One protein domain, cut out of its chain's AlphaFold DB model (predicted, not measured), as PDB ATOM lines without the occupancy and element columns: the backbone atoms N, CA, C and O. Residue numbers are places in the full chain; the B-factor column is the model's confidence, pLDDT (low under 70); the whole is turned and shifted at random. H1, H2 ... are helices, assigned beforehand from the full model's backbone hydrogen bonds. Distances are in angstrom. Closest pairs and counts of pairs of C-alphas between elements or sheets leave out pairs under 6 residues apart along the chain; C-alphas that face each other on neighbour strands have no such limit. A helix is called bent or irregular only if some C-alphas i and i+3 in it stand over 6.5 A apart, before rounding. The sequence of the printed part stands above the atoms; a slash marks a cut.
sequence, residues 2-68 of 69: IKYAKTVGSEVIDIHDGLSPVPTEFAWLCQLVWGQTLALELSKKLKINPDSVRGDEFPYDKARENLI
ATOM      1  N   ILE A   2     128.647 120.425 151.498       71.69
ATOM      2  CA  ILE A   2     127.302 120.799 152.011       71.69
ATOM      3  C   ILE A   2     126.150 120.264 151.141       71.69
ATOM      4  O   ILE A   2     125.171 119.743 151.664       71.69
ATOM      5  N   LYS A   3     126.280 120.336 149.806       75.31
ATOM      6  CA  LYS A   3     125.279 119.768 148.882       75.31
ATOM      7  C   LYS A   3     125.059 118.268 149.114       75.31
ATOM      8  O   LYS A   3     123.920 117.839 149.127       75.31
ATOM      9  N   TYR A   4     126.131 117.515 149.360       79.50
ATOM     10  CA  TYR A   4     126.063 116.079 149.637       79.50
ATOM     11  C   TYR A   4     125.416 115.785 150.998       79.50
ATOM     12  O   TYR A   4     124.536 114.937 151.073       79.50
ATOM     13  N   ALA A   5     125.779 116.535 152.047       76.44
ATOM     14  CA  ALA A   5     125.163 116.410 153.374       76.44
ATOM     15  C   ALA A   5     123.637 116.627 153.322       76.44
ATOM     16  O   ALA A   5     122.874 115.865 153.909       76.44
ATOM     17  N   LYS A   6     123.185 117.607 152.529       77.38
ATOM     18  CA  LYS A   6     121.755 117.833 152.285       77.38
ATOM     19  C   LYS A   6     121.104 116.685 151.505       77.38
ATOM     20  O   LYS A   6     119.982 116.309 151.821       77.38
ATOM     21  N   THR A   7     121.792 116.103 150.517       82.62
ATOM     22  CA  THR A   7     121.280 114.957 149.738       82.62
ATOM     23  C   THR A   7     121.027 113.720 150.602       82.62
ATOM     24  O   THR A   7     120.083 112.986 150.332       82.62
ATOM     25  N   VAL A   8     121.825 113.496 151.650       86.75
ATOM     26  CA  VAL A   8     121.638 112.368 152.584       86.75
ATOM     27  C   VAL A   8     120.684 112.686 153.745       86.75
ATOM     28  O   VAL A   8     120.569 111.897 154.677       86.75
ATOM     29  N   GLY A   9     119.986 113.827 153.694       82.56
ATOM     30  CA  GLY A   9     118.975 114.212 154.682       82.56
ATOM     31  C   GLY A   9     119.529 114.788 155.985       82.56
ATOM     32  O   GLY A   9     118.777 114.922 156.946       82.56
ATOM     33  N   SER A  10     120.818 115.139 156.052       83.94
ATOM     34  CA  SER A  10     121.356 115.828 157.226       83.94
ATOM     35  C   SER A  10     120.903 117.284 157.267       83.94
ATOM     36  O   SER A  10     121.000 118.014 156.275       83.94
ATOM     37  N   GLU A  11     120.479 117.729 158.447       82.19
ATOM     38  CA  GLU A  11     120.330 119.150 158.737       82.19
ATOM     39  C   GLU A  11     121.714 119.802 158.789       82.19
ATOM     40  O   GLU A  11     122.643 119.294 159.418       82.19
ATOM     41  N   VAL A  12     121.868 120.923 158.083       79.69
ATOM     42  CA  VAL A  12     123.127 121.672 158.027       79.69
ATOM     43  C   VAL A  12     122.896 123.034 158.655       79.69
ATOM     44  O   VAL A  12     122.081 123.809 158.155       79.69
ATOM     45  N   ILE A  13     123.644 123.322 159.715       76.81
ATOM     46  CA  ILE A  13     123.720 124.644 160.334       76.81
ATOM     47  C   ILE A  13     124.972 125.320 159.781       76.81
ATOM     48  O   ILE A  13     126.073 124.790 159.924       76.81
ATOM     49  N   ASP A  14     124.794 126.456 159.114       75.88
ATOM     50  CA  ASP A  14     125.901 127.269 158.615       75.88
ATOM     51  C   ASP A  14     126.200 128.376 159.631       75.88
ATOM     52  O   ASP A  14     125.314 129.154 159.991       75.88
ATOM     53  N   ILE A  15     127.432 128.409 160.132       71.25
ATOM     54  CA  ILE A  15     127.890 129.422 161.081       71.25
ATOM     55  C   ILE A  15     128.602 130.489 160.252       71.25
ATOM     56  O   ILE A  15     129.787 130.379 159.940       71.25
ATOM     57  N   HIS A  16     127.855 131.506 159.827       66.12
ATOM     58  CA  HIS A  16     128.405 132.599 159.034       66.12
ATOM     59  C   HIS A  16     129.199 133.574 159.920       66.12
ATOM     60  O   HIS A  16     128.619 134.405 160.614       66.12
ATOM     61  N   ASP A  17     130.531 133.534 159.825       59.19
ATOM     62  CA  ASP A  17     131.439 134.491 160.489       59.19
ATOM     63  C   ASP A  17     131.384 135.919 159.899       59.19
ATOM     64  O   ASP A  17     131.971 136.846 160.452       59.19
ATOM     65  N   GLY A  18     130.647 136.142 158.804       56.56
ATOM     66  CA  GLY A  18     130.602 137.425 158.084       56.56
ATOM     67  C   GLY A  18     129.991 138.611 158.847       56.56
ATOM     68  O   GLY A  18     129.965 139.718 158.316       56.56
ATOM     69  N   LEU A  19     129.489 138.398 160.067       55.47
ATOM     70  CA  LEU A  19     128.893 139.430 160.924       55.47
ATOM     71  C   LEU A  19     129.820 139.887 162.061       55.47
ATOM     72  O   LEU A  19     129.490 140.848 162.756       55.47
ATOM     73  N   SER A  20     130.958 139.221 162.265       60.88
ATOM     74  CA  SER A  20     131.878 139.537 163.356       60.88
ATOM     75  C   SER A  20     133.085 140.319 162.821       60.88
ATOM     76  O   SER A  20     133.734 139.843 161.891       60.88
ATOM     77  N   PRO A  21     133.449 141.490 163.381       69.75
ATOM     78  CA  PRO A  21     134.630 142.263 162.970       69.75
ATOM     79  C   PRO A  21     135.953 141.613 163.428       69.75
ATOM     80  O   PRO A  21     136.931 142.297 163.721       69.75
ATOM     81  N   VAL A  22     135.976 140.287 163.552       74.69
ATOM     82  CA  VAL A  22     137.079 139.518 164.119       74.69
ATOM     83  C   VAL A  22     138.099 139.218 163.017       74.69
ATOM     84  O   VAL A  22     137.708 138.767 161.939       74.69
ATOM     85  N   PRO A  23     139.403 139.456 163.255       82.62
ATOM     86  CA  PRO A  23     140.448 139.089 162.306       82.62
ATOM     87  C   PRO A  23     140.371 137.608 161.922       82.62
ATOM     88  O   PRO A  23     140.066 136.757 162.758       82.62
ATOM     89  N   THR A  24     140.691 137.284 160.668       82.25
ATOM     90  CA  THR A  24     140.575 135.920 160.123       82.25
ATOM     91  C   THR A  24     141.322 134.878 160.958       82.25
ATOM     92  O   THR A  24     140.828 133.765 161.131       82.25
ATOM     93  N   GLU A  25     142.476 135.232 161.535       85.50
ATOM     94  CA  GLU A  25     143.249 134.350 162.423       85.50
ATOM     95  C   GLU A  25     142.514 133.937 163.711       85.50
ATOM     96  O   GLU A  25     142.898 132.957 164.346       85.50
ATOM     97  N   PHE A  26     141.439 134.639 164.077       83.69
ATOM     98  CA  PHE A  26     140.620 134.375 165.259       83.69
ATOM     99  C   PHE A  26     139.198 133.905 164.926       83.69
ATOM    100  O   PHE A  26     138.451 133.572 165.841       83.69
ATOM    101  N   ALA A  27     138.814 133.809 163.649       80.81
ATOM    102  CA  ALA A  27     137.477 133.354 163.245       80.81
ATOM    103  C   ALA A  27     137.134 131.950 163.797       80.81
ATOM    104  O   ALA A  27     136.010 131.677 164.216       80.81
ATOM    105  N   TRP A  28     138.135 131.073 163.926       83.44
ATOM    106  CA  TRP A  28     137.961 129.748 164.534       83.44
ATOM    107  C   TRP A  28     137.508 129.804 166.006       83.44
ATOM    108  O   TRP A  28     136.793 128.909 166.455       83.44
ATOM    109  N   LEU A  29     137.870 130.853 166.761       83.62
ATOM    110  CA  LEU A  29     137.396 131.038 168.137       83.62
ATOM    111  C   LEU A  29     135.894 131.316 168.160       83.62
ATOM    112  O   LEU A  29     135.190 130.776 169.011       83.62
ATOM    113  N   CYS A  30     135.385 132.105 167.208       81.88
ATOM    114  CA  CYS A  30     133.951 132.348 167.076       81.88
ATOM    115  C   CYS A  30     133.200 131.033 166.837       81.88
ATOM    116  O   CYS A  30     132.211 130.760 167.516       81.88
ATOM    117  N   GLN A  31     133.714 130.176 165.954       82.31
ATOM    118  CA  GLN A  31     133.128 128.859 165.680       82.31
ATOM    119  C   GLN A  31     133.097 127.957 166.922       82.31
ATOM    120  O   GLN A  31     132.093 127.284 167.168       82.31
ATOM    121  N   LEU A  32     134.154 127.976 167.743       86.69
ATOM    122  CA  LEU A  32     134.170 127.247 169.013       86.69
ATOM    123  C   LEU A  32     133.113 127.758 169.992       86.69
ATOM    124  O   LEU A  32     132.398 126.947 170.580       86.69
ATOM    125  N   VAL A  33     132.987 129.078 170.140       86.44
ATOM    126  CA  VAL A  33     131.982 129.690 171.020       86.44
ATOM    127  C   VAL A  33     130.576 129.276 170.589       86.44
ATOM    128  O   VAL A  33     129.793 128.826 171.424       86.44
ATOM    129  N   TRP A  34     130.270 129.322 169.289       86.00
ATOM    130  CA  TRP A  34     128.981 128.863 168.767       86.00
ATOM    131  C   TRP A  34     128.700 127.394 169.093       86.00
ATOM    132  O   TRP A  34     127.599 127.064 169.541       86.00
ATOM    133  N   GLY A  35     129.692 126.516 168.920       88.38
ATOM    134  CA  GLY A  35     129.572 125.102 169.274       88.38
ATOM    135  C   GLY A  35     129.292 124.889 170.765       88.38
ATOM    136  O   GLY A  35     128.409 124.109 171.126       88.38
ATOM    137  N   GLN A  36     129.989 125.624 171.634       89.88
ATOM    138  CA  GLN A  36     129.788 125.573 173.085       89.88
ATOM    139  C   GLN A  36     128.399 126.078 173.493       89.88
ATOM    140  O   GLN A  36     127.718 125.426 174.286       89.88
ATOM    141  N   THR A  37     127.942 127.198 172.926       88.81
ATOM    142  CA  THR A  37     126.598 127.736 173.183       88.81
ATOM    143  C   THR A  37     125.516 126.753 172.742       88.81
ATOM    144  O   THR A  37     124.581 126.497 173.499       88.81
ATOM    145  N   LEU A  38     125.659 126.148 171.558       89.56
ATOM    146  CA  LEU A  38     124.717 125.140 171.072       89.56
ATOM    147  C   LEU A  38     124.660 123.924 172.005       89.56
ATOM    148  O   LEU A  38     123.571 123.482 172.373       89.56
ATOM    149  N   ALA A  39     125.817 123.400 172.422       89.88
ATOM    150  CA  ALA A  39     125.889 122.271 173.346       89.88
ATOM    151  C   ALA A  39     125.231 122.584 174.702       89.88
ATOM    152  O   ALA A  39     124.511 121.747 175.254       89.88
ATOM    153  N   LEU A  40     125.420 123.801 175.223       89.81
ATOM    154  CA  LEU A  40     124.798 124.250 176.468       89.81
ATOM    155  C   LEU A  40     123.271 124.335 176.348       89.81
ATOM    156  O   LEU A  40     122.558 123.825 177.213       89.81
ATOM    157  N   GLU A  41     122.753 124.945 175.280       91.81
ATOM    158  CA  GLU A  41     121.306 125.061 175.060       91.81
ATOM    159  C   GLU A  41     120.641 123.693 174.862       91.81
ATOM    160  O   GLU A  41     119.564 123.432 175.407       91.81
ATOM    161  N   LEU A  42     121.308 122.770 174.163       91.31
ATOM    162  CA  LEU A  42     120.856 121.383 174.059       91.31
ATOM    163  C   LEU A  42     120.825 120.695 175.425       91.31
ATOM    164  O   LEU A  42     119.834 120.047 175.756       91.31
ATOM    165  N   SER A  43     121.863 120.878 176.241       91.75
ATOM    166  CA  SER A  43     121.931 120.300 177.588       91.75
ATOM    167  C   SER A  43     120.786 120.803 178.472       91.75
ATOM    168  O   SER A  43     120.100 119.999 179.106       91.75
ATOM    169  N   LYS A  44     120.483 122.111 178.428       90.50
ATOM    170  CA  LYS A  44     119.315 122.703 179.107       90.50
ATOM    171  C   LYS A  44     118.003 122.088 178.622       90.50
ATOM    172  O   LYS A  44     117.172 121.693 179.438       90.50
ATOM    173  N   LYS A  45     117.821 121.976 177.300       94.69
ATOM    174  CA  LYS A  45     116.606 121.410 176.691       94.69
ATOM    175  C   LYS A  45     116.401 119.941 177.071       94.69
ATOM    176  O   LYS A  45     115.270 119.526 177.313       94.69
ATOM    177  N   LEU A  46     117.486 119.176 177.150       92.19
ATOM    178  CA  LEU A  46     117.487 117.764 177.534       92.19
ATOM    179  C   LEU A  46     117.511 117.546 179.055       92.19
ATOM    180  O   LEU A  46     117.389 116.407 179.496       92.19
ATOM    181  N   LYS A  47     117.629 118.615 179.857       90.56
ATOM    182  CA  LYS A  47     117.776 118.570 181.324       90.56
ATOM    183  C   LYS A  47     118.971 117.723 181.785       90.56
ATOM    184  O   LYS A  47     118.900 117.047 182.807       90.56
ATOM    185  N   ILE A  48     120.063 117.768 181.028       86.69
ATOM    186  CA  ILE A  48     121.327 117.105 181.354       86.69
ATOM    187  C   ILE A  48     122.276 118.155 181.926       86.69
ATOM    188  O   ILE A  48     122.346 119.270 181.409       86.69
ATOM    189  N   ASN A  49     123.011 117.808 182.985       83.12
ATOM    190  CA  ASN A  49     124.109 118.639 183.463       83.12
ATOM    191  C   ASN A  49     125.351 118.372 182.589       83.12
ATOM    192  O   ASN A  49     125.921 117.284 182.694       83.12
ATOM    193  N   PRO A  50     125.780 119.318 181.730       78.31
ATOM    194  CA  PRO A  50     126.919 119.110 180.836       78.31
ATOM    195  C   PRO A  50     128.226 118.857 181.599       78.31
ATOM    196  O   PRO A  50     129.084 118.130 181.104       78.31
ATOM    197  N   ASP A  51     128.345 119.366 182.827       77.62
ATOM    198  CA  ASP A  51     129.542 119.213 183.659       77.62
ATOM    199  C   ASP A  51     129.666 117.811 184.269       77.62
ATOM    200  O   ASP A  51     130.745 117.407 184.700       77.62
ATOM    201  N   SER A  52     128.574 117.038 184.303       74.31
ATOM    202  CA  SER A  52     128.577 115.673 184.836       74.31
ATOM    203  C   SER A  52     128.710 114.593 183.766       74.31
ATOM    204  O   SER A  52     128.912 113.440 184.124       74.31
ATOM    205  N   VAL A  53     128.602 114.931 182.472       67.62
ATOM    206  CA  VAL A  53     128.562 113.945 181.365       67.62
ATOM    207  C   VAL A  53     129.842 113.107 181.268       67.62
ATOM    208  O   VAL A  53     129.806 112.015 180.714       67.62
ATOM    209  N   ARG A  54     130.962 113.606 181.805       66.56
ATOM    210  CA  ARG A  54     132.271 112.921 181.820       66.56
ATOM    211  C   ARG A  54     132.852 112.810 183.227       66.56
ATOM    212  O   ARG A  54     134.050 112.601 183.396       66.56
ATOM    213  N   GLY A  55     132.019 113.041 184.242       64.81
ATOM    214  CA  GLY A  55     132.453 113.093 185.637       64.81
ATOM    215  C   GLY A  55     132.912 111.747 186.199       64.81
ATOM    216  O   GLY A  55     133.415 111.738 187.318       64.81
ATOM    217  N   ASP A  56     132.701 110.671 185.441       70.62
ATOM    218  CA  ASP A  56     133.078 109.273 185.659       70.62
ATOM    219  C   ASP A  56     134.251 108.817 184.765       70.62
ATOM    220  O   ASP A  56     134.699 107.672 184.848       70.62
ATOM    221  N   GLU A  57     134.770 109.682 183.886       75.62
ATOM    222  CA  GLU A  57     135.961 109.362 183.106       75.62
ATOM    223  C   GLU A  57     137.224 109.509 183.975       75.62
ATOM    224  O   GLU A  57     137.425 110.513 184.665       75.62
ATOM    225  N   PHE A  58     138.137 108.537 183.861       77.69
ATOM    226  CA  PHE A  58     139.376 108.446 184.652       77.69
ATOM    227  C   PHE A  58     140.167 109.767 184.812       77.69
ATOM    228  O   PHE A  58     140.630 110.044 185.921       77.69
ATOM    229  N   PRO A  59     140.341 110.621 183.776       77.69
ATOM    230  CA  PRO A  59     141.052 111.892 183.932       77.69
ATOM    231  C   PRO A  59     140.371 112.870 184.899       77.69
ATOM    232  O   PRO A  59     141.061 113.594 185.617       77.69
ATOM    233  N   TYR A  60     139.038 112.897 184.925       72.69
ATOM    234  CA  TYR A  60     138.261 113.809 185.765       72.69
ATOM    235  C   TYR A  60     138.177 113.312 187.209       72.69
ATOM    236  O   TYR A  60     138.305 114.121 188.130       72.69
ATOM    237  N   ASP A  61     138.069 111.998 187.415       76.88
ATOM    238  CA  ASP A  61     138.158 111.402 188.752       76.88
ATOM    239  C   ASP A  61     139.526 111.663 189.391       76.88
ATOM    240  O   ASP A  61     139.605 112.166 190.513       76.88
ATOM    241  N   LYS A  62     140.617 111.463 188.640       78.94
ATOM    242  CA  LYS A  62     141.973 111.776 189.112       78.94
ATOM    243  C   LYS A  62     142.157 113.266 189.426       78.94
ATOM    244  O   LYS A  62     142.865 113.629 190.363       78.94
ATOM    245  N   ALA A  63     141.546 114.157 188.645       77.50
ATOM    246  CA  ALA A  63     141.572 115.591 188.934       77.50
ATOM    247  C   ALA A  63     140.811 115.933 190.228       77.50
ATOM    248  O   ALA A  63     141.265 116.787 190.986       77.50
ATOM    249  N   ARG A  64     139.695 115.244 190.509       76.06
ATOM    250  CA  ARG A  64     138.908 115.413 191.741       76.06
ATOM    251  C   ARG A  64     139.689 114.984 192.984       76.06
ATOM    252  O   ARG A  64     139.642 115.693 193.983       76.06
ATOM    253  N   GLU A  65     140.447 113.891 192.911       80.31
ATOM    254  CA  GLU A  65     141.345 113.460 193.997       80.31
ATOM    255  C   GLU A  65     142.382 114.540 194.352       80.31
ATOM    256  O   GLU A  65     142.635 114.790 195.528       80.31
ATOM    257  N   ASN A  66     142.924 115.240 193.350       76.00
ATOM    258  CA  ASN A  66     143.912 116.305 193.558       76.00
ATOM    259  C   ASN A  66     143.324 117.611 194.118       76.00
ATOM    260  O   ASN A  66     144.083 118.450 194.589       76.00
ATOM    261  N   LEU A  67     142.005 117.813 194.042       75.06
ATOM    262  CA  LEU A  67     141.322 119.010 194.559       75.06
ATOM    263  C   LEU A  67     140.947 118.900 196.047       75.06
ATOM    264  O   LEU A  67     140.523 119.892 196.635       75.06
ATOM    265  N   ILE A  68     141.042 117.701 196.635       68.75
ATOM    266  CA  ILE A  68     140.683 117.411 198.038       68.75
ATOM    267  C   ILE A  68     141.928 117.445 198.960       68.75
ATOM    268  O   ILE A  68     141.792 117.354 200.181       68.75
TER     269      ILE A  68
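This is residues 2 to 68 of the 69 residues of an uncharacterized protein of Nitrososphaeraceae archaeon (UniProt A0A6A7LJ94). One long helix, H2, makes a slanting rod through the middle of an open zigzag, with a short helix, H1 and H3, at either end of the printed part, each held off from H2 by a long link. From H1 the chain runs as an extended strip, residues 8 to 23, to the first end of H2, which folds back beside that strip as the second limb of a V; residues 47 to 57 then lead away to H3. Residues 4 to 9, of which 4 to 7 belong to H1, stick out. The 67 printed residues hold three named helices in the order H1, H2, H3 and no named strand, in the class all helix. The whole is extended, with a radius of gyration of the C-alphas of 17.4 A and spans of 49 by 34 by 21 A.

H1, residues 2 to 7, begins with C-alpha 2 at (127.302, 120.799, 152.011) and is 8.7 A long. H2, residues 24 to 46, is 34.1 A from C-alpha 24 at (140.575, 135.920, 160.123) to C-alpha 46. H3, residues 58 to 66, is 12.7 A long and ends with C-alpha 66 at (143.912, 116.305, 193.558).

H1 and H2 are apart, H2 and H3 are apart, and so are H1 and H3. H2 is irregular, with C-alphas 25 and 28 7.3 A apart. In H1 and H3 every O i to N i+4 pair is within hydrogen-bond range; in H2 16 of 19 are.

The C-alphas of Thr 7 and Ile 68, the two farthest apart, are 52.1 A apart. The printed part has no cut. Both links are long, with 16 residues between H1 and H2 and 11 between H2 and H3. The mean pLDDT of the printed part is 79.3; residues 16 to 21, 53 to 55 and 68 are under 70.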